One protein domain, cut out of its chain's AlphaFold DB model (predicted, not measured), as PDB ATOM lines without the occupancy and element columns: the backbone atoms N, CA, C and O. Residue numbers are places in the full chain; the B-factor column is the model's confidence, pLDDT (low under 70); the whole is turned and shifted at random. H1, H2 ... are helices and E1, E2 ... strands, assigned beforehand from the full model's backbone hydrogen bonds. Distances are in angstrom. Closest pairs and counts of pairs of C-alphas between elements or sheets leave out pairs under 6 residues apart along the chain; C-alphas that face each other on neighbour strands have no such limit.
ATOM      1  N   GLY A 133      -6.498  27.752 -15.911       94.50
ATOM      2  CA  GLY A 133      -5.250  27.666 -16.651       94.50
ATOM      3  C   GLY A 133      -5.373  28.327 -18.022       94.50
ATOM      4  O   GLY A 133      -6.401  28.228 -18.694       94.50
ATOM      5  N   GLN A 134      -4.305  28.990 -18.447       95.88
ATOM      6  CA  GLN A 134      -4.152  29.627 -19.749       95.88
ATOM      7  C   GLN A 134      -3.123  28.869 -20.581       95.88
ATOM      8  O   GLN A 134      -1.927  28.948 -20.286       95.88
ATOM      9  N   LEU A 135      -3.564  28.218 -21.652       96.81
ATOM     10  CA  LEU A 135      -2.675  27.819 -22.738       96.81
ATOM     11  C   LEU A 135      -2.457  29.043 -23.627       96.81
ATOM     12  O   LEU A 135      -3.431  29.655 -24.062       96.81
ATOM     13  N   HIS A 136      -1.210  29.431 -23.870       95.19
ATOM     14  CA  HIS A 136      -0.910  30.622 -24.654       95.19
ATOM     15  C   HIS A 136       0.356  30.487 -25.499       95.19
ATOM     16  O   HIS A 136       1.281  29.771 -25.135       95.19
ATOM     17  N   VAL A 137       0.371  31.181 -26.639       95.62
ATOM     18  CA  VAL A 137       1.413  31.117 -27.685       95.62
ATOM     19  C   VAL A 137       1.542  32.469 -28.383       95.62
ATOM     20  O   VAL A 137       0.533  33.149 -28.585       95.62
ATOM     21  N   ASP A 138       2.748  32.827 -28.815       94.38
ATOM     22  CA  ASP A 138       2.944  33.867 -29.832       94.38
ATOM     23  C   ASP A 138       2.806  33.220 -31.218       94.38
ATOM     24  O   ASP A 138       3.704  32.532 -31.693       94.38
ATOM     25  N   GLN A 139       1.652  33.397 -31.867       93.81
ATOM     26  CA  GLN A 139       1.419  32.801 -33.189       93.81
ATOM     27  C   GLN A 139       2.225  33.485 -34.298       93.81
ATOM     28  O   GLN A 139       2.475  32.861 -35.326       93.81
ATOM     29  N   ALA A 140       2.592  34.759 -34.128       91.88
ATOM     30  CA  ALA A 140       3.241  35.526 -35.186       91.88
ATOM     31  C   ALA A 140       4.694  35.085 -35.390       91.88
ATOM     32  O   ALA A 140       5.180  35.092 -36.518       91.88
ATOM     33  N   SER A 141       5.365  34.680 -34.310       92.62
ATOM     34  CA  SER A 141       6.760  34.234 -34.334       92.62
ATOM     35  C   SER A 141       6.937  32.717 -34.228       92.62
ATOM     36  O   SER A 141       8.052  32.277 -33.971       92.62
ATOM     37  N   ASP A 142       5.859  31.933 -34.332       95.62
ATOM     38  CA  ASP A 142       5.850  30.503 -33.977       95.62
ATOM     39  C   ASP A 142       6.449  30.225 -32.583       95.62
ATOM     40  O   ASP A 142       7.272  29.335 -32.389       95.62
ATOM     41  N   GLY A 143       6.086  31.053 -31.603       94.38
ATOM     42  CA  GLY A 143       6.647  30.985 -30.260       94.38
ATOM     43  C   GLY A 143       6.238  29.727 -29.481       94.38
ATOM     44  O   GLY A 143       5.255  29.057 -29.827       94.38
ATOM     45  N   PRO A 144       6.946  29.441 -28.373       94.25
ATOM     46  CA  PRO A 144       6.683  28.279 -27.537       94.25
ATOM     47  C   PRO A 144       5.274  28.311 -26.952       94.25
ATOM     48  O   PRO A 144       4.784  29.350 -26.494       94.25
ATOM     49  N   ALA A 145       4.636  27.144 -26.909       95.62
ATOM     50  CA  ALA A 145       3.416  26.945 -26.152       95.62
ATOM     51  C   ALA A 145       3.715  26.989 -24.660       95.62
ATOM     52  O   ALA A 145       4.644  26.365 -24.145       95.62
ATOM     53  N   MET A 146       2.896  27.749 -23.950       95.56
ATOM     54  CA  MET A 146       3.064  28.023 -22.537       95.56
ATOM     55  C   MET A 146       1.774  27.713 -21.801       95.56
ATOM     56  O   MET A 146       0.678  27.989 -22.286       95.56
ATOM     57  N   ILE A 147       1.911  27.177 -20.595       96.06
ATOM     58  CA  ILE A 147       0.805  27.040 -19.651       96.06
ATOM     59  C   ILE A 147       1.058  27.989 -18.489       96.06
ATOM     60  O   ILE A 147       2.159  28.028 -17.942       96.06
ATOM     61  N   SER A 148       0.046  28.763 -18.102       94.81
ATOM     62  CA  SER A 148       0.055  29.479 -16.825       94.81
ATOM     63  C   SER A 148      -1.199  29.207 -16.025       94.81
ATOM     64  O   SER A 148      -2.272  29.118 -16.606       94.81
ATOM     65  N   PHE A 149      -1.078  29.098 -14.711       94.06
ATOM     66  CA  PHE A 149      -2.173  28.736 -13.819       94.06
ATOM     67  C   PHE A 149      -1.946  29.322 -12.427       94.06
ATOM     68  O   PHE A 149      -0.811  29.617 -12.047       94.06
ATOM     69  N   MET A 150      -3.026  29.479 -11.668       90.19
ATOM     70  CA  MET A 150      -2.957  29.836 -10.252       90.19
ATOM     71  C   MET A 150      -2.847  28.570  -9.401       90.19
ATOM     72  O   MET A 150      -3.493  27.551  -9.675       90.19
ATOM     73  N   MET A 151      -2.019  28.616  -8.363       89.25
ATOM     74  CA  MET A 151      -1.922  27.539  -7.380       89.25
ATOM     75  C   MET A 151      -1.557  28.114  -6.018       89.25
ATOM     76  O   MET A 151      -0.696  28.990  -5.920       89.25
ATOM     77  N   HIS A 152      -2.187  27.580  -4.970       87.94
ATOM     78  CA  HIS A 152      -1.883  27.905  -3.581       87.94
ATOM     79  C   HIS A 152      -1.302  26.660  -2.900       87.94
ATOM     80  O   HIS A 152      -2.044  25.885  -2.294       87.94
ATOM     81  N   PRO A 153       0.031  26.469  -2.933       88.31
ATOM     82  CA  PRO A 153       0.652  25.220  -2.502       88.31
ATOM     83  C   PRO A 153       0.267  24.795  -1.085       88.31
ATOM     84  O   PRO A 153      -0.184  23.671  -0.890       88.31
ATOM     85  N   ALA A 154       0.347  25.698  -0.100       84.12
ATOM     86  CA  ALA A 154       0.025  25.345   1.282       84.12
ATOM     87  C   ALA A 154      -1.451  24.953   1.487       84.12
ATOM     88  O   ALA A 154      -1.727  24.018   2.238       84.12
ATOM     89  N   ALA A 155      -2.396  25.617   0.811       83.00
ATOM     90  CA  ALA A 155      -3.819  25.272   0.886       83.00
ATOM     91  C   ALA A 155      -4.127  23.923   0.214       83.00
ATOM     92  O   ALA A 155      -5.086  23.250   0.579       83.00
ATOM     93  N   GLU A 156      -3.290  23.517  -0.737       87.06
ATOM     94  CA  GLU A 156      -3.406  22.259  -1.476       87.06
ATOM     95  C   GLU A 156      -2.562  21.124  -0.867       87.06
ATOM     96  O   GLU A 156      -2.475  20.033  -1.434       87.06
ATOM     97  N   GLY A 157      -1.945  21.359   0.298       88.75
ATOM     98  CA  GLY A 157      -1.102  20.377   0.987       88.75
ATOM     99  C   GLY A 157       0.208  20.073   0.255       88.75
ATOM    100  O   GLY A 157       0.786  19.002   0.435       88.75
ATOM    101  N   ILE A 158       0.672  20.991  -0.591       91.31
ATOM    102  CA  ILE A 158       1.922  20.882  -1.338       91.31
ATOM    103  C   ILE A 158       3.042  21.492  -0.493       91.31
ATOM    104  O   ILE A 158       2.993  22.664  -0.113       91.31
ATOM    105  N   ALA A 159       4.070  20.693  -0.207       90.06
ATOM    106  CA  ALA A 159       5.210  21.135   0.582       90.06
ATOM    107  C   ALA A 159       6.015  22.216  -0.153       90.06
ATOM    108  O   ALA A 159       6.264  22.105  -1.360       90.06
ATOM    109  N   LYS A 160       6.485  23.227   0.591       88.94
ATOM    110  CA  LYS A 160       7.449  24.202   0.068       88.94
ATOM    111  C   LYS A 160       8.687  23.459  -0.436       88.94
ATOM    112  O   LYS A 160       9.183  22.552   0.224       88.94
ATOM    113  N   GLY A 161       9.168  23.853  -1.606       90.94
ATOM    114  CA  GLY A 161      10.300  23.224  -2.267       90.94
ATOM    115  C   GLY A 161       9.993  21.942  -3.036       90.94
ATOM    116  O   GLY A 161      10.913  21.308  -3.550       90.94
ATOM    117  N   SER A 162       8.713  21.583  -3.160       95.00
ATOM    118  CA  SER A 162       8.276  20.607  -4.158       95.00
ATOM    119  C   SER A 162       8.596  21.100  -5.569       95.00
ATOM    120  O   SER A 162       8.730  22.299  -5.815       95.00
ATOM    121  N   ASN A 163       8.657  20.169  -6.514       95.38
ATOM    122  CA  ASN A 163       8.756  20.497  -7.925       95.38
ATOM    123  C   ASN A 163       7.505  20.040  -8.665       95.38
ATOM    124  O   ASN A 163       6.964  18.978  -8.349       95.38
ATOM    125  N   PHE A 164       7.098  20.802  -9.676       95.75
ATOM    126  CA  PHE A 164       6.051  20.390 -10.599       95.75
ATOM    127  C   PHE A 164       6.572  20.229 -12.029       95.75
ATOM    128  O   PHE A 164       7.588  20.813 -12.417       95.75
ATOM    129  N   VAL A 165       5.841  19.441 -12.811       96.00
ATOM    130  CA  VAL A 165       5.975  19.314 -14.266       96.00
ATOM    131  C   VAL A 165       4.582  19.444 -14.871       96.00
ATOM    132  O   VAL A 165       3.637  18.858 -14.348       96.00
ATOM    133  N   ALA A 166       4.434  20.197 -15.962       96.75
ATOM    134  CA  ALA A 166       3.228  20.131 -16.781       96.75
ATOM    135  C   ALA A 166       3.448  19.165 -17.948       96.75
ATOM    136  O   ALA A 166       4.503  19.203 -18.580       96.75
ATOM    137  N   LYS A 167       2.459  18.324 -18.251       96.69
ATOM    138  CA  LYS A 167       2.487  17.379 -19.373       96.69
ATOM    139  C   LYS A 167       1.309  17.629 -20.293       96.69
ATOM    140  O   LYS A 167       0.162  17.503 -19.866       96.69
ATOM    141  N   ILE A 168       1.581  17.941 -21.556       96.38
ATOM    142  CA  ILE A 168       0.553  17.998 -22.593       96.38
ATOM    143  C   ILE A 168       0.371  16.601 -23.195       96.38
ATOM    144  O   ILE A 168       1.306  16.000 -23.721       96.38
ATOM    145  N   THR A 169      -0.847  16.077 -23.094       97.12
ATOM    146  CA  THR A 169      -1.252  14.757 -23.578       97.12
ATOM    147  C   THR A 169      -2.314  14.903 -24.660       97.12
ATOM    148  O   THR A 169      -3.305  15.619 -24.496       97.12
ATOM    149  N   HIS A 170      -2.127  14.179 -25.758       96.50
ATOM    150  CA  HIS A 170      -3.045  14.117 -26.888       96.50
ATOM    151  C   HIS A 170      -3.155  12.666 -27.360       96.50
ATOM    152  O   HIS A 170      -2.150  11.965 -27.444       96.50
ATOM    153  N   ASN A 171      -4.381  12.182 -27.593       94.75
ATOM    154  CA  ASN A 171      -4.648  10.788 -27.986       94.75
ATOM    155  C   ASN A 171      -3.945   9.733 -27.101       94.75
ATOM    156  O   ASN A 171      -3.443   8.724 -27.588       94.75
ATOM    157  N   GLY A 172      -3.886   9.980 -25.786       94.19
ATOM    158  CA  GLY A 172      -3.256   9.081 -24.810       94.19
ATOM    159  C   GLY A 172      -1.723   9.108 -24.793       94.19
ATOM    160  O   GLY A 172      -1.122   8.389 -24.000       94.19
ATOM    161  N   ARG A 173      -1.083   9.944 -25.619       94.50
ATOM    162  CA  ARG A 173       0.372  10.105 -25.677       94.50
ATOM    163  C   ARG A 173       0.794  11.464 -25.130       94.50
ATOM    164  O   ARG A 173       0.199  12.486 -25.468       94.50
ATOM    165  N   VAL A 174       1.851  11.477 -24.320       94.56
ATOM    166  CA  VAL A 174       2.521  12.718 -23.913       94.56
ATOM    167  C   VAL A 174       3.252  13.287 -25.128       94.56
ATOM    168  O   VAL A 174       4.121  12.631 -25.703       94.56
ATOM    169  N   MET A 175       2.855  14.485 -25.540       93.12
ATOM    170  CA  MET A 175       3.430  15.202 -26.682       93.12
ATOM    171  C   MET A 175       4.531  16.162 -26.244       93.12
ATOM    172  O   MET A 175       5.463  16.420 -26.998       93.12
ATOM    173  N   GLY A 176       4.427  16.668 -25.018       92.94
ATOM    174  CA  GLY A 176       5.384  17.598 -24.460       92.94
ATOM    175  C   GLY A 176       5.283  17.695 -22.948       92.94
ATOM    176  O   GLY A 176       4.283  17.315 -22.330       92.94
ATOM    177  N   VAL A 177       6.348  18.205 -22.355       95.69
ATOM    178  CA  VAL A 177       6.561  18.327 -20.923       95.69
ATOM    179  C   VAL A 177       7.245  19.654 -20.623       95.69
ATOM    180  O   VAL A 177       7.873  20.261 -21.487       95.69
ATOM    181  N   THR A 178       7.147  20.124 -19.392       94.00
ATOM    182  CA  THR A 178       7.945  21.265 -18.937       94.00
ATOM    183  C   THR A 178       9.211  20.767 -18.253       94.00
ATOM    184  O   THR A 178       9.196  19.686 -17.652       94.00
ATOM    185  N   PRO A 179      10.277  21.577 -18.203       90.31
ATOM    186  CA  PRO A 179      11.330  21.367 -17.231       90.31
ATOM    187  C   PRO A 179      10.731  21.330 -15.822       90.31
ATOM    188  O   PRO A 179       9.731  22.001 -15.521       90.31
ATOM    189  N   THR A 180      11.357  20.552 -14.947       90.88
ATOM    190  CA  THR A 180      11.023  20.520 -13.525       90.88
ATOM    191  C   THR A 180      11.106  21.932 -12.945       90.88
ATOM    192  O   THR A 180      12.164  22.561 -12.981       90.88
ATOM    193  N   THR A 181       9.982  22.438 -12.437       91.88
ATOM    194  CA  THR A 181       9.863  23.811 -11.935       91.88
ATOM    195  C   THR A 181       9.669  23.804 -10.424       91.88
ATOM    196  O   THR A 181       8.807  23.100  -9.898       91.88
ATOM    197  N   TYR A 182      10.483  24.598  -9.730       93.12
ATOM    198  CA  TYR A 182      10.527  24.667  -8.273       93.12
ATOM    199  C   TYR A 182       9.402  25.531  -7.697       93.12
ATOM    200  O   TYR A 182       9.151  26.643  -8.164       93.12
ATOM    201  N   ILE A 183       8.751  25.041  -6.642       91.94
ATOM    202  CA  ILE A 183       7.739  25.773  -5.876       91.94
ATOM    203  C   ILE A 183       8.428  26.487  -4.712       91.94
ATOM    204  O   ILE A 183       8.684  25.895  -3.658       91.94
ATOM    205  N   SER A 184       8.732  27.770  -4.908       86.94
ATOM    206  CA  SER A 184       9.430  28.602  -3.921       86.94
ATOM    207  C   SER A 184       8.522  29.160  -2.832       86.94
ATOM    208  O   SER A 184       8.954  29.293  -1.684       86.94
ATOM    209  N   GLU A 185       7.266  29.451  -3.165       83.25
ATOM    210  CA  GLU A 185       6.350  30.161  -2.277       83.25
ATOM    211  C   GLU A 185       5.179  29.283  -1.820       83.25
ATOM    212  O   GLU A 185       4.601  28.555  -2.627       83.25
ATOM    213  N   PRO A 186       4.788  29.344  -0.533       78.94
ATOM    214  CA  PRO A 186       3.662  28.570  -0.010       78.94
ATOM    215  C   PRO A 186       2.287  29.213  -0.284       78.94
ATOM    216  O   PRO A 186       1.260  28.555  -0.094       78.94
ATOM    217  N   HIS A 187       2.250  30.486  -0.691       79.19
ATOM    218  CA  HIS A 187       1.027  31.274  -0.882       79.19
ATOM    219  C   HIS A 187       0.491  31.197  -2.322       79.19
ATOM    220  O   HIS A 187       1.143  30.643  -3.206       79.19
ATOM    221  N   ASN A 188      -0.726  31.713  -2.543       83.94
ATOM    222  CA  ASN A 188      -1.342  31.752  -3.872       83.94
ATOM    223  C   ASN A 188      -0.476  32.584  -4.826       83.94
ATOM    224  O   ASN A 188      -0.227  33.760  -4.561       83.94
ATOM    225  N   GLN A 189      -0.026  31.976  -5.920       85.50
ATOM    226  CA  GLN A 189       0.743  32.666  -6.946       85.50
ATOM    227  C   GLN A 189       0.443  32.118  -8.336       85.50
ATOM    228  O   GLN A 189      -0.000  30.977  -8.515       85.50
ATOM    229  N   ARG A 190       0.733  32.950  -9.334       89.69
ATOM    230  CA  ARG A 190       0.730  32.546 -10.730       89.69
ATOM    231  C   ARG A 190       1.998  31.759 -11.042       89.69
ATOM    232  O   ARG A 190       3.100  32.284 -10.928       89.69
ATOM    233  N   TYR A 191       1.825  30.556 -11.565       91.69
ATOM    234  CA  TYR A 191       2.885  29.796 -12.215       91.69
ATOM    235  C   TYR A 191       2.749  29.918 -13.721       91.69
ATOM    236  O   TYR A 191       1.641  30.013 -14.251       91.69
ATOM    237  N   TRP A 192       3.876  29.907 -14.419       92.06
ATOM    238  CA  TRP A 192       3.911  29.837 -15.869       92.06
ATOM    239  C   TRP A 192       5.180  29.130 -16.326       92.06
ATOM    240  O   TRP A 192       6.212  29.208 -15.662       92.06
ATOM    241  N   THR A 193       5.096  28.399 -17.430       93.94
ATOM    242  CA  THR A 193       6.225  27.621 -17.944       93.94
ATOM    243  C   THR A 193       6.027  27.267 -19.416       93.94
ATOM    244  O   THR A 193       4.895  27.242 -19.913       93.94
ATOM    245  N   ARG A 194       7.141  27.032 -20.116       95.12
ATOM    246  CA  ARG A 194       7.182  26.646 -21.532       95.12
ATOM    247  C   ARG A 194       7.138  25.130 -21.673       95.12
ATOM    248  O   ARG A 194       7.816  24.407 -20.940       95.12
ATOM    249  N   LEU A 195       6.360  24.670 -22.641       95.19
ATOM    250  CA  LEU A 195       6.299  23.274 -23.042       95.19
ATOM    251  C   LEU A 195       7.450  22.969 -24.003       95.19
ATOM    252  O   LEU A 195       7.789  23.772 -24.865       95.19
ATOM    253  N   HIS A 196       8.032  21.793 -23.841       96.25
ATOM    254  CA  HIS A 196       9.068  21.232 -24.698       96.25
ATOM    255  C   HIS A 196       8.620  19.841 -25.125       96.25
ATOM    256  O   HIS A 196       7.814  19.216 -24.435       96.25
ATOM    257  N   PHE A 197       9.138  19.319 -26.227       94.25
ATOM    258  CA  PHE A 197       9.011  17.895 -26.508       94.25
ATOM    259  C   PHE A 197       9.621  17.061 -25.376       94.25
ATOM    260  O   PHE A 197      10.534  17.501 -24.668       94.25
ATOM    261  N   ASP A 198       9.094  15.850 -25.192       85.19
ATOM    262  CA  ASP A 198       9.633  14.931 -24.191       85.19
ATOM    263  C   ASP A 198      11.097  14.582 -24.504       85.19
ATOM    264  O   ASP A 198      11.461  14.280 -25.641       85.19
ATOM    265  N   GLY A 199      11.946  14.669 -23.486       80.31
ATOM    266  CA  GLY A 199      13.396  14.580 -23.600       80.31
ATOM    267  C   GLY A 199      14.066  14.601 -22.224       80.31
ATOM    268  O   GLY A 199      13.388  14.766 -21.205       80.31
ATOM    269  N   PRO A 200      15.402  14.445 -22.144       74.69
ATOM    270  CA  PRO A 200      16.109  14.388 -20.866       74.69
ATOM    271  C   PRO A 200      15.792  15.599 -19.974       74.69
ATOM    272  O   PRO A 200      15.995  16.747 -20.366       74.69
ATOM    273  N   ASN A 201      15.283  15.339 -18.764       70.69
ATOM    274  CA  ASN A 201      14.852  16.353 -17.787       70.69
ATOM    275  C   ASN A 201      13.789  17.347 -18.304       70.69
ATOM    276  O   ASN A 201      13.721  18.482 -17.828       70.69
ATOM    277  N   GLY A 202      12.983  16.942 -19.289       70.81
ATOM    278  CA  GLY A 202      11.962  17.796 -19.897       70.81
ATOM    279  C   GLY A 202      12.528  18.992 -20.661       70.81
ATOM    280  O   GLY A 202      11.899  20.045 -20.715       70.81
ATOM    281  N   ARG A 203      13.742  18.842 -21.205       80.44
ATOM    282  CA  ARG A 203      14.458  19.856 -21.992       80.44
ATOM    283  C   ARG A 203      14.676  19.401 -23.438       80.44
ATOM    284  O   ARG A 203      15.781  19.526 -23.960       80.44
ATOM    285  N   GLY A 204      13.647  18.823 -24.058       87.75
ATOM    286  CA  GLY A 204      13.624  18.659 -25.512       87.75
ATOM    287  C   GLY A 204      13.567  20.012 -26.228       87.75
ATOM    288  O   GLY A 204      13.672  21.066 -25.602       87.75
ATOM    289  N   GLU A 205      13.387  19.991 -27.546       93.31
ATOM    290  CA  GLU A 205      13.108  21.210 -28.317       93.31
ATOM    291  C   GLU A 205      11.808  21.875 -27.832       93.31
ATOM    292  O   GLU A 205      10.929  21.199 -27.289       93.31
ATOM    293  N   GLU A 206      11.683  23.196 -27.989       94.75
ATOM    294  CA  GLU A 206      10.461  23.913 -27.608       94.75
ATOM    295  C   GLU A 206       9.251  23.358 -28.382       94.75
ATOM    296  O   GLU A 206       9.317  23.122 -29.586       94.75
ATOM    297  N   PHE A 207       8.142  23.125 -27.674       96.06
ATOM    298  CA  PHE A 207       6.882  22.714 -28.285       96.06
ATOM    299  C   PHE A 207       6.147  23.981 -28.725       96.06
ATOM    300  O   PHE A 207       5.570  24.688 -27.892       96.06
ATOM    301  N   ASN A 208       6.197  24.289 -30.017       97.00
ATOM    302  CA  ASN A 208       5.797  25.593 -30.546       97.00
ATOM    303  C   ASN A 208       4.337  25.631 -31.016       97.00
ATOM    304  O   ASN A 208       3.600  24.637 -30.974       97.00
ATOM    305  N   TRP A 209       3.892  26.807 -31.464       96.50
ATOM    306  CA  TRP A 209       2.564  26.970 -32.051       96.50
ATOM    307  C   TRP A 209       2.328  26.012 -33.224       96.50
ATOM    308  O   TRP A 209       1.269  25.391 -33.288       96.50
ATOM    309  N   SER A 210       3.296  25.842 -34.118       96.94
ATOM    310  CA  SER A 210       3.203  24.969 -35.286       96.94
ATOM    311  C   SER A 210       2.977  23.506 -34.909       96.94
ATOM    312  O   SER A 210       2.319  22.780 -35.656       96.94
ATOM    313  N   ASP A 211       3.431  23.071 -33.734       96.75
ATOM    314  CA  ASP A 211       3.167  21.734 -33.205       96.75
ATOM    315  C   ASP A 211       1.793  21.634 -32.558       96.75
ATOM    316  O   ASP A 211       1.031  20.710 -32.855       96.75
ATOM    317  N   LEU A 212       1.430  22.629 -31.747       96.19
ATOM    318  CA  LEU A 212       0.101  22.728 -31.148       96.19
ATOM    319  C   LEU A 212      -1.002  22.787 -32.221       96.19
ATOM    320  O   LEU A 212      -2.046  22.149 -32.082       96.19
ATOM    321  N   ALA A 213      -0.760  23.512 -33.312       96.56
ATOM    322  CA  ALA A 213      -1.693  23.712 -34.412       96.56
ATOM    323  C   ALA A 213      -1.969  22.431 -35.213       96.56
ATOM    324  O   ALA A 213      -2.986  22.362 -35.898       96.56
ATOM    325  N   LYS A 214      -1.121  21.401 -35.129       96.19
ATOM    326  CA  LYS A 214      -1.376  20.104 -35.782       96.19
ATOM    327  C   LYS A 214      -2.402  19.260 -35.017       96.19
ATOM    328  O   LYS A 214      -2.934  18.300 -35.571       96.19
ATOM    329  N   LEU A 215      -2.667  19.581 -33.749       96.00
ATOM    330  CA  LEU A 215      -3.533  18.780 -32.890       96.00
ATOM    331  C   LEU A 215      -5.018  19.019 -33.202       96.00
ATOM    332  O   LEU A 215      -5.456  20.143 -33.433       96.00
ATOM    333  N   THR A 216      -5.810  17.948 -33.139       97.50
ATOM    334  CA  THR A 216      -7.278  17.975 -33.270       97.50
ATOM    335  C   THR A 216      -7.929  17.140 -32.175       97.50
ATOM    336  O   THR A 216      -7.408  16.085 -31.817       97.50
ATOM    337  N   GLY A 217      -9.089  17.546 -31.668       97.00
ATOM    338  CA  GLY A 217      -9.780  16.867 -30.573       97.00
ATOM    339  C   GLY A 217      -9.323  17.347 -29.194       97.00
ATOM    340  O   GLY A 217      -9.036  18.527 -28.993       97.00
ATOM    341  N   THR A 218      -9.312  16.442 -28.217       97.88
ATOM    342  CA  THR A 218      -9.030  16.778 -26.815       97.88
ATOM    343  C   THR A 218      -7.534  16.916 -26.560       97.88
ATOM    344  O   THR A 218      -6.773  15.972 -26.761       97.88
ATOM    345  N   ILE A 219      -7.131  18.074 -26.044       97.69
ATOM    346  CA  ILE A 219      -5.776  18.360 -25.572       97.69
ATOM    347  C   ILE A 219      -5.847  18.479 -24.051       97.69
ATOM    348  O   ILE A 219      -6.548  19.346 -23.524       97.69
ATOM    349  N   LYS A 220      -5.144  17.606 -23.336       98.06
ATOM    350  CA  LYS A 220      -5.113  17.601 -21.870       98.06
ATOM    351  C   LYS A 220      -3.766  18.118 -21.385       98.06
ATOM    352  O   LYS A 220      -2.744  17.705 -21.920       98.06
ATOM    353  N   ILE A 221      -3.754  18.987 -20.380       98.00
ATOM    354  CA  ILE A 221      -2.526  19.405 -19.696       98.00
ATOM    355  C   ILE A 221      -2.651  19.057 -18.218       98.00
ATOM    356  O   ILE A 221      -3.465  19.651 -17.512       98.00
ATOM    357  N   ASP A 222      -1.840  18.107 -17.762       97.88
ATOM    358  CA  ASP A 222      -1.761  17.705 -16.358       97.88
ATOM    359  C   ASP A 222      -0.586  18.407 -15.676       97.88
ATOM    360  O   ASP A 222       0.525  18.408 -16.202       97.88
ATOM    361  N   ILE A 223      -0.828  18.997 -14.507       97.25
ATOM    362  CA  ILE A 223       0.205  19.504 -13.601       97.25
ATOM    363  C   ILE A 223       0.460  18.426 -12.557       97.25
ATOM    364  O   ILE A 223      -0.439  18.081 -11.787       97.25
ATOM    365  N   GLU A 224       1.678  17.904 -12.523       96.88
ATOM    366  CA  GLU A 224       2.085  16.815 -11.640       96.88
ATOM    367  C   GLU A 224       3.125  17.275 -10.623       96.88
ATOM    368  O   GLU A 224       4.053  18.008 -10.964       96.88
ATOM    369  N   ILE A 225       2.998  16.796  -9.385       95.75
ATOM    370  CA  ILE A 225       4.016  16.895  -8.334       95.75
ATOM    371  C   ILE A 225       4.359  15.474  -7.898       95.75
ATOM    372  O   ILE A 225       3.519  14.753  -7.351       95.75
ATOM    373  N   GLY A 226       5.593  15.048  -8.178       92.25
ATOM    374  CA  GLY A 226       5.951  13.632  -8.115       92.25
ATOM    375  C   GLY A 226       5.107  12.835  -9.112       92.25
ATOM    376  O   GLY A 226       5.156  13.099 -10.307       92.25
ATOM    377  N   THR A 227       4.317  11.882  -8.621       91.19
ATOM    378  CA  THR A 227       3.393  11.071  -9.437       91.19
ATOM    379  C   THR A 227       1.933  11.524  -9.336       91.19
ATOM    380  O   THR A 227       1.054  10.925  -9.954       91.19
ATOM    381  N   LYS A 228       1.643  12.558  -8.536       95.06
ATOM    382  CA  LYS A 228       0.280  13.026  -8.280       95.06
ATOM    383  C   LYS A 228      -0.076  14.162  -9.232       95.06
ATOM    384  O   LYS A 228       0.570  15.207  -9.207       95.06
ATOM    385  N   VAL A 229      -1.166  13.999  -9.978       95.88
ATOM    386  CA  VAL A 229      -1.802  15.105 -10.707       95.88
ATOM    387  C   VAL A 229      -2.492  16.026  -9.699       95.88
ATOM    388  O   VAL A 229      -3.376  15.593  -8.958       95.88
ATOM    389  N   VAL A 230      -2.071  17.288  -9.648       94.56
ATOM    390  CA  VAL A 230      -2.642  18.324  -8.767       94.56
ATOM    391  C   VAL A 230      -3.605  19.255  -9.502       94.56
ATOM    392  O   VAL A 230      -4.499  19.820  -8.879       94.56
ATOM    393  N   ARG A 231      -3.464  19.388 -10.828       95.25
ATOM    394  CA  ARG A 231      -4.431  20.062 -11.707       95.25
ATOM    395  C   ARG A 231      -4.483  19.385 -13.066       95.25
ATOM    396  O   ARG A 231      -3.456  18.950 -13.569       95.25
ATOM    397  N   SER A 232      -5.662  19.367 -13.679       97.44
ATOM    398  CA  SER A 232      -5.861  18.895 -15.051       97.44
ATOM    399  C   SER A 232      -6.681  19.912 -15.831       97.44
ATOM    400  O   SER A 232      -7.858  20.109 -15.527       97.44
ATOM    401  N   PHE A 233      -6.100  20.491 -16.877       97.94
ATOM    402  CA  PHE A 233      -6.774  21.393 -17.810       97.94
ATOM    403  C   PHE A 233      -7.127  20.657 -19.099       97.94
ATOM    404  O   PHE A 233      -6.385  19.789 -19.562       97.94
ATOM    405  N   THR A 234      -8.271  20.979 -19.696       97.69
ATOM    406  CA  THR A 234      -8.709  20.361 -20.952       97.69
ATOM    407  C   THR A 234      -9.113  21.424 -21.958       97.69
ATOM    408  O   THR A 234      -9.989  22.242 -21.690       97.69
ATOM    409  N   TYR A 235      -8.497  21.360 -23.132       97.38
ATOM    410  CA  TYR A 235      -8.769  22.202 -24.288       97.38
ATOM    411  C   TYR A 235      -9.312  21.337 -25.430       97.38
ATOM    412  O   TYR A 235      -9.062  20.130 -25.494       97.38
ATOM    413  N   THR A 236     -10.057  21.947 -26.350       97.38
ATOM    414  CA  THR A 236     -10.613  21.247 -27.514       97.38
ATOM    415  C   THR A 236     -10.176  21.946 -28.790       97.38
ATOM    416  O   THR A 236     -10.581  23.079 -29.034       97.38
ATOM    417  N   ALA A 237      -9.381  21.269 -29.612       97.00
ATOM    418  CA  ALA A 237      -9.072  21.701 -30.967       97.00
ATOM    419  C   ALA A 237     -10.157  21.201 -31.929       97.00
ATOM    420  O   ALA A 237     -10.358  19.996 -32.072       97.00
ATOM    421  N   THR A 238     -10.893  22.108 -32.569       95.38
ATOM    422  CA  THR A 238     -11.993  21.754 -33.485       95.38
ATOM    423  C   THR A 238     -11.508  21.474 -34.905       95.38
ATOM    424  O   THR A 238     -12.176  20.767 -35.652       95.38
ATOM    425  N   ALA A 239     -10.344  22.009 -35.261       95.50
ATOM    426  CA  ALA A 239      -9.622  21.779 -36.505       95.50
ATOM    427  C   ALA A 239      -8.138  22.126 -36.277       95.50
ATOM    428  O   ALA A 239      -7.829  22.789 -35.278       95.50
ATOM    429  N   PRO A 240      -7.221  21.741 -37.183       93.31
ATOM    430  CA  PRO A 240      -5.845  22.218 -37.123       93.31
ATOM    431  C   PRO A 240      -5.789  23.751 -37.018       93.31
ATOM    432  O   PRO A 240      -6.532  24.466 -37.692       93.31
ATOM    433  N   GLY A 241      -4.959  24.258 -36.109       92.75
ATOM    434  CA  GLY A 241      -4.801  25.685 -35.818       92.75
ATOM    435  C   GLY A 241      -5.995  26.341 -35.116       92.75
ATOM    436  O   GLY A 241      -5.967  27.547 -34.880       92.75
ATOM    437  N   THR A 242      -7.037  25.583 -34.758       95.56
ATOM    438  CA  THR A 242      -8.269  26.126 -34.171       95.56
ATOM    439  C   THR A 242      -8.578  25.461 -32.837       95.56
ATOM    440  O   THR A 242      -9.123  24.360 -32.786       95.56
ATOM    441  N   ILE A 243      -8.277  26.158 -31.740       96.62
ATOM    442  CA  ILE A 243      -8.651  25.748 -30.382       96.62
ATOM    443  C   ILE A 243      -9.882  26.541 -29.944       96.62
ATOM    444  O   ILE A 243      -9.921  27.770 -30.045       96.62
ATOM    445  N   LYS A 244     -10.898  25.828 -29.451       96.38
ATOM    446  CA  LYS A 244     -12.132  26.408 -28.929       96.38
ATOM    447  C   LYS A 244     -11.815  27.291 -27.721       96.38
ATOM    448  O   LYS A 244     -11.208  26.837 -26.753       96.38
ATOM    449  N   GLY A 245     -12.248  28.548 -27.782       95.62
ATOM    450  CA  GLY A 245     -12.177  29.471 -26.654       95.62
ATOM    451  C   GLY A 245     -13.122  29.071 -25.520       95.62
ATOM    452  O   GLY A 245     -14.119  28.377 -25.723       95.62
ATOM    453  N   HIS A 246     -12.817  29.541 -24.315       95.69
ATOM    454  CA  HIS A 246     -13.732  29.440 -23.186       95.69
ATOM    455  C   HIS A 246     -15.005  30.264 -23.465       95.69
ATOM    456  O   HIS A 246     -14.884  31.325 -24.077       95.69
ATOM    457  N   PRO A 247     -16.204  29.869 -22.994       94.69
ATOM    458  CA  PRO A 247     -17.431  30.643 -23.229       94.69
ATOM    459  C   PRO A 247     -17.335  32.109 -22.772       94.69
ATOM    460  O   PRO A 247     -17.844  33.009 -23.428       94.69
ATOM    461  N   ARG A 248     -16.597  32.379 -21.683       93.75
ATOM    462  CA  ARG A 248     -16.327  33.757 -21.215       93.75
ATOM    463  C   ARG A 248     -15.433  34.581 -22.143       93.75
ATOM    464  O   ARG A 248     -15.318  35.782 -21.942       93.75
ATOM    465  N   SER A 249     -14.784  33.960 -23.122       93.94
ATOM    466  CA  SER A 249     -13.944  34.641 -24.113       93.94
ATOM    467  C   SER A 249     -14.706  35.073 -25.364       93.94
ATOM    468  O   SER A 249     -14.147  35.799 -26.190       93.94
ATOM    469  N   GLU A 250     -15.969  34.672 -25.516       91.75
ATOM    470  CA  GLU A 250     -16.821  35.131 -26.612       91.75
ATOM    471  C   GLU A 250     -17.046  36.646 -26.526       91.75
ATOM    472  O   GLU A 250     -17.296  37.186 -25.451       91.75
ATOM    473  N   LEU A 251     -16.992  37.346 -27.665       87.62
ATOM    474  CA  LEU A 251     -17.215  38.802 -27.711       87.62
ATOM    475  C   LEU A 251     -18.626  39.204 -27.242       87.62
ATOM    476  O   LEU A 251     -18.843  40.341 -26.836       87.62
ATOM    477  N   SER A 252     -19.572  38.268 -27.307       89.56
ATOM    478  CA  SER A 252     -20.959  38.408 -26.864       89.56
ATOM    479  C   SER A 252     -21.190  38.014 -25.401       89.56
ATOM    480  O   SER A 252     -22.340  38.017 -24.960       89.56
ATOM    481  N   TYR A 253     -20.149  37.640 -24.648       91.25
ATOM    482  CA  TYR A 253     -20.305  37.219 -23.256       91.25
ATOM    483  C   TYR A 253     -20.946  38.319 -22.394       91.25
ATOM    484  O   TYR A 253     -20.575  39.492 -22.472       91.25
ATOM    485  N   SER A 254     -21.891  37.924 -21.537       90.31
ATOM    486  CA  SER A 254     -22.583  38.813 -20.606       90.31
ATOM    487  C   SER A 254     -22.539  38.241 -19.181       90.31
ATOM    488  O   SER A 254     -22.815  37.051 -19.008       90.31
ATOM    489  N   PRO A 255     -22.217  39.054 -18.155       90.75
ATOM    490  CA  PRO A 255     -21.874  40.474 -18.245       90.75
ATOM    491  C   PRO A 255     -20.476  40.693 -18.845       90.75
ATOM    492  O   PRO A 255     -19.542  39.949 -18.547       90.75
ATOM    493  N   ALA A 256     -20.314  41.752 -19.649       87.62
ATOM    494  CA  ALA A 256     -19.039  42.080 -20.303       87.62
ATOM    495  C   ALA A 256     -17.884  42.272 -19.302       87.62
ATOM    496  O   ALA A 256     -16.737  41.959 -19.606       87.62
ATOM    497  N   SER A 257     -18.197  42.695 -18.075       90.25
ATOM    498  CA  SER A 257     -17.230  42.872 -16.989       90.25
ATOM    499  C   SER A 257     -16.550  41.579 -16.517       90.25
ATOM    500  O   SER A 257     -15.549  41.656 -15.807       90.25
ATOM    501  N   GLY A 258     -17.070  40.407 -16.897       90.19
ATOM    502  CA  GLY A 258     -16.466  39.097 -16.629       90.19
ATOM    503  C   GLY A 258     -15.841  38.436 -17.861       90.19
ATOM    504  O   GLY A 258     -15.595  37.228 -17.827       90.19
ATOM    505  N   HIS A 259     -15.654  39.183 -18.955       91.81
ATOM    506  CA  HIS A 259     -15.055  38.682 -20.192       91.81
ATOM    507  C   HIS A 259     -13.595  38.265 -19.988       91.81
ATOM    508  O   HIS A 259     -12.840  38.900 -19.251       91.81
ATOM    509  N   TYR A 260     -13.194  37.184 -20.653       92.94
ATOM    510  CA  TYR A 260     -11.829  36.668 -20.654       92.94
ATOM    511  C   TYR A 260     -11.172  36.931 -22.005       92.94
ATOM    512  O   TYR A 260     -11.456  36.205 -22.963       92.94
ATOM    513  N   PRO A 261     -10.251  37.902 -22.104       92.25
ATOM    514  CA  PRO A 261      -9.611  38.218 -23.368       92.25
ATOM    515  C   PRO A 261      -8.972  36.981 -24.030       92.25
ATOM    516  O   PRO A 261      -8.223  36.254 -23.370       92.25
ATOM    517  N   PRO A 262      -9.226  36.726 -25.332       92.75
ATOM    518  CA  PRO A 262      -8.606  35.619 -26.074       92.75
ATOM    519  C   PRO A 262      -7.166  35.938 -26.507       92.75
ATOM    520  O   PRO A 262      -6.507  35.144 -27.179       92.75
ATOM    521  N   ARG A 263      -6.684  37.136 -26.175       92.81
ATOM    522  CA  ARG A 263      -5.332  37.610 -26.438       92.81
ATOM    523  C   ARG A 263      -4.838  38.407 -25.246       92.81
ATOM    524  O   ARG A 263      -5.617  39.093 -24.587       92.81
ATOM    525  N   ARG A 264      -3.535  38.350 -25.014       90.75
ATOM    526  CA  ARG A 264      -2.839  39.141 -24.000       90.75
ATOM    527  C   ARG A 264      -1.553  39.688 -24.588       90.75
ATOM    528  O   ARG A 264      -1.004  39.117 -25.526       90.75
ATOM    529  N   ILE A 265      -1.035  40.724 -23.959       89.12
ATOM    530  CA  ILE A 265       0.364  41.100 -24.104       89.12
ATOM    531  C   ILE A 265       1.202  40.433 -23.003       89.12
ATOM    532  O   ILE A 265       0.684  40.031 -21.954       89.12
ATOM    533  N   PHE A 266       2.484  40.226 -23.268       81.81
ATOM    534  CA  PHE A 266       3.457  39.667 -22.332       81.81
ATOM    535  C   PHE A 266       4.809  40.352 -22.536       81.81
ATOM    536  O   PHE A 266       5.149  40.695 -23.662       81.81
ATOM    537  N   GLY A 267       5.575  40.538 -21.461       74.56
ATOM    538  CA  GLY A 267       6.869  41.217 -21.496       74.56
ATOM    539  C   GLY A 267       6.818  42.652 -20.976       74.56
ATOM    540  O   GLY A 267       5.790  43.131 -20.501       74.56
ATOM    541  N   GLU A 268       7.963  43.319 -21.046       67.81
ATOM    542  CA  GLU A 268       8.168  44.688 -20.566       67.81
ATOM    543  C   GLU A 268       8.210  45.677 -21.737       67.81
ATOM    544  O   GLU A 268       8.372  45.286 -22.898       67.81
ATOM    545  N   THR A 269       8.078  46.970 -21.436       65.56
ATOM    546  CA  THR A 269       8.139  48.061 -22.417       65.56
ATOM    547  C   THR A 269       9.364  47.907 -23.331       65.56
ATOM    548  O   THR A 269      10.497  47.813 -22.866       65.56
ATOM    549  N   GLY A 270       9.136  47.841 -24.647       63.62
ATOM    550  CA  GLY A 270      10.181  47.624 -25.663       63.62
ATOM    551  C   GLY A 270      10.445  46.161 -26.057       63.62
ATOM    552  O   GLY A 270      11.136  45.924 -27.045       63.62
ATOM    553  N   ARG A 271       9.878  45.176 -25.343       77.75
ATOM    554  CA  ARG A 271       9.934  43.734 -25.673       77.75
ATOM    555  C   ARG A 271       8.583  43.038 -25.482       77.75
ATOM    556  O   ARG A 271       8.521  41.870 -25.104       77.75
ATOM    557  N   ILE A 272       7.499  43.772 -25.712       84.19
ATOM    558  CA  ILE A 272       6.145  43.246 -25.561       84.19
ATOM    559  C   ILE A 272       5.845  42.297 -26.727       84.19
ATOM    560  O   ILE A 272       6.058  42.659 -27.881       84.19
ATOM    561  N   GLN A 273       5.322  41.111 -26.423       88.12
ATOM    562  CA  GLN A 273       4.814  40.118 -27.371       88.12
ATOM    563  C   GLN A 273       3.298  39.972 -27.219       88.12
ATOM    564  O   GLN A 273       2.764  40.079 -26.111       88.12
ATOM    565  N   MET A 274       2.598  39.700 -28.320       92.25
ATOM    566  CA  MET A 274       1.165  39.409 -28.302       92.25
ATOM    567  C   MET A 274       0.954  37.898 -28.332       92.25
ATOM    568  O   MET A 274       1.315  37.227 -29.292       92.25
ATOM    569  N   HIS A 275       0.287  37.377 -27.311       94.44
ATOM    570  CA  HIS A 275      -0.060  35.968 -27.227       94.44
ATOM    571  C   HIS A 275      -1.546  35.747 -27.493       94.44
ATOM    572  O   HIS A 275      -2.398  36.500 -27.011       94.44
ATOM    573  N   HIS A 276      -1.855  34.664 -28.199       95.69
ATOM    574  CA  HIS A 276      -3.182  34.052 -28.182       95.69
ATOM    575  C   HIS A 276      -3.345  33.259 -26.887       95.69
ATOM    576  O   HIS A 276      -2.375  32.679 -26.404       95.69
ATOM    577  N   VAL A 277      -4.549  33.266 -26.315       95.69
ATOM    578  CA  VAL A 277      -4.843  32.679 -25.003       95.69
ATOM    579  C   VAL A 277      -6.117  31.854 -25.072       95.69
ATOM    580  O   VAL A 277      -7.169  32.344 -25.486       95.69
ATOM    581  N   TRP A 278      -6.042  30.625 -24.574       97.06
ATOM    582  CA  TRP A 278      -7.191  29.767 -24.322       97.06
ATOM    583  C   TRP A 278      -7.279  29.457 -22.838       97.06
ATOM    584  O   TRP A 278      -6.304  29.036 -22.216       97.06
ATOM    585  N   TRP A 279      -8.464  29.663 -22.278       95.94
ATOM    586  CA  TRP A 279      -8.749  29.454 -20.866       95.94
ATOM    587  C   TRP A 279      -9.408  28.092 -20.663       95.94
ATOM    588  O   TRP A 279     -10.237  27.676 -21.474       95.94
ATOM    589  N   ALA A 280      -9.059  27.411 -19.580       96.50
ATOM    590  CA  ALA A 280      -9.715  26.183 -19.160       96.50
ATOM    591  C   ALA A 280      -9.799  26.116 -17.637       96.50
ATOM    592  O   ALA A 280      -8.855  26.494 -16.940       96.50
ATOM    593  N   ASP A 281     -10.907  25.586 -17.133       94.00
ATOM    594  CA  ASP A 281     -11.035  25.194 -15.736       94.00
ATOM    595  C   ASP A 281     -10.250  23.905 -15.466       94.00
ATOM    596  O   ASP A 281     -10.217  22.977 -16.280       94.00
ATOM    597  N   SER A 282      -9.633  23.839 -14.293       93.06
ATOM    598  CA  SER A 282      -9.030  22.634 -13.752       93.06
ATOM    599  C   SER A 282     -10.123  21.752 -13.168       93.06
ATOM    600  O   SER A 282     -10.946  22.239 -12.384       93.06
TER     601      SER A 282
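What this domain is: This is residues 133 to 282 of the 283 residues of an uncharacterized protein of Armatimonadetes bacterium (UniProt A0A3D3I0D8). Two strongly twisted sheets lie face to face as a sandwich, their strands crossed: E5, E2, E1, E9 and E8 make one sheet, curled like part of a barrel, and E4, E3, E6 and E7 the other. The tip of the hairpin E8 and E9, residues 267 to 272, sticks out, and the one short helix, H1, grazes both sheets. The printed part has 150 residues, with named elements in the order E1 E2 E3 E4 E5 H1 E6 E7 E8 E9; the class is mostly strand, although under half of the residues are in named elements. Both sheets are antiparallel, in the orders E5 E2 E1 E9 E8 and E4 E3 E6 E7. The whole is compact and rounded, with a radius of gyration of the C-alphas of 15.4 A and spans of 41 by 36 by 34 A.

Where its parts are: The five-stranded sheet holds E5, residues 189 to 194; E2, residues 146 to 151; E1, residues 133 to 137, from C-alpha 133 at (-5.250, 27.666, -16.651); E9, residues 273 to 281, 24.7 A long, to C-alpha 281 at (-11.035, 25.194, -15.736); and E8, residues 263 to 266. The other holds E4, residues 173 to 177; E3, residues 163 to 170, 23.2 A; E6, residues 217 to 225, 26.2 A; and E7, residues 228 to 239, 31.2 A, which bends by 61 degrees at residue 231. H1 is residues 209 to 212.

How they stand to each other: In the five-stranded sheet, N 149 and O 191 of E2 and E5 are 2.9 A apart, and N 134 and O 148 of E1 and E2 are 2.7 A apart, within hydrogen-bond range. E9 pairs in a staggered way, with E8 over residues 273 to 276 (N 275 and O 264, 2.8 A) and with E1 over residues 276 to 280 (N 278 and O 135, 2.8 A). In the other sheet, these backbone pairs are within hydrogen-bond range: N 175 and O 168 of E4 and E3, 2.8 A apart; N 167 and O 222 of E3 and E6, 2.8 A apart; and N 223 and O 231 of the hairpin E6 and E7, 2.8 A apart. The sheets' facing parts are 9.2 A centre to centre, with strands at 67 degrees. The closest C-alphas of E7 and E9 are those of Phe 233 and Ala 280, 5.8 A apart. H1 is too short for an O i to N i+4 pair; its one O i to N i+3 pair is within range.

The domain as a whole: The C-alphas farthest apart, of Pro 200 and Pro 255, are 46.2 A apart. The printed part has no cut. The links E2 to E3, E4 to E5, E5 to H1 and E7 to E8 are long. The mean pLDDT of the printed part is 91.8; residues 268 to 270 are under 70.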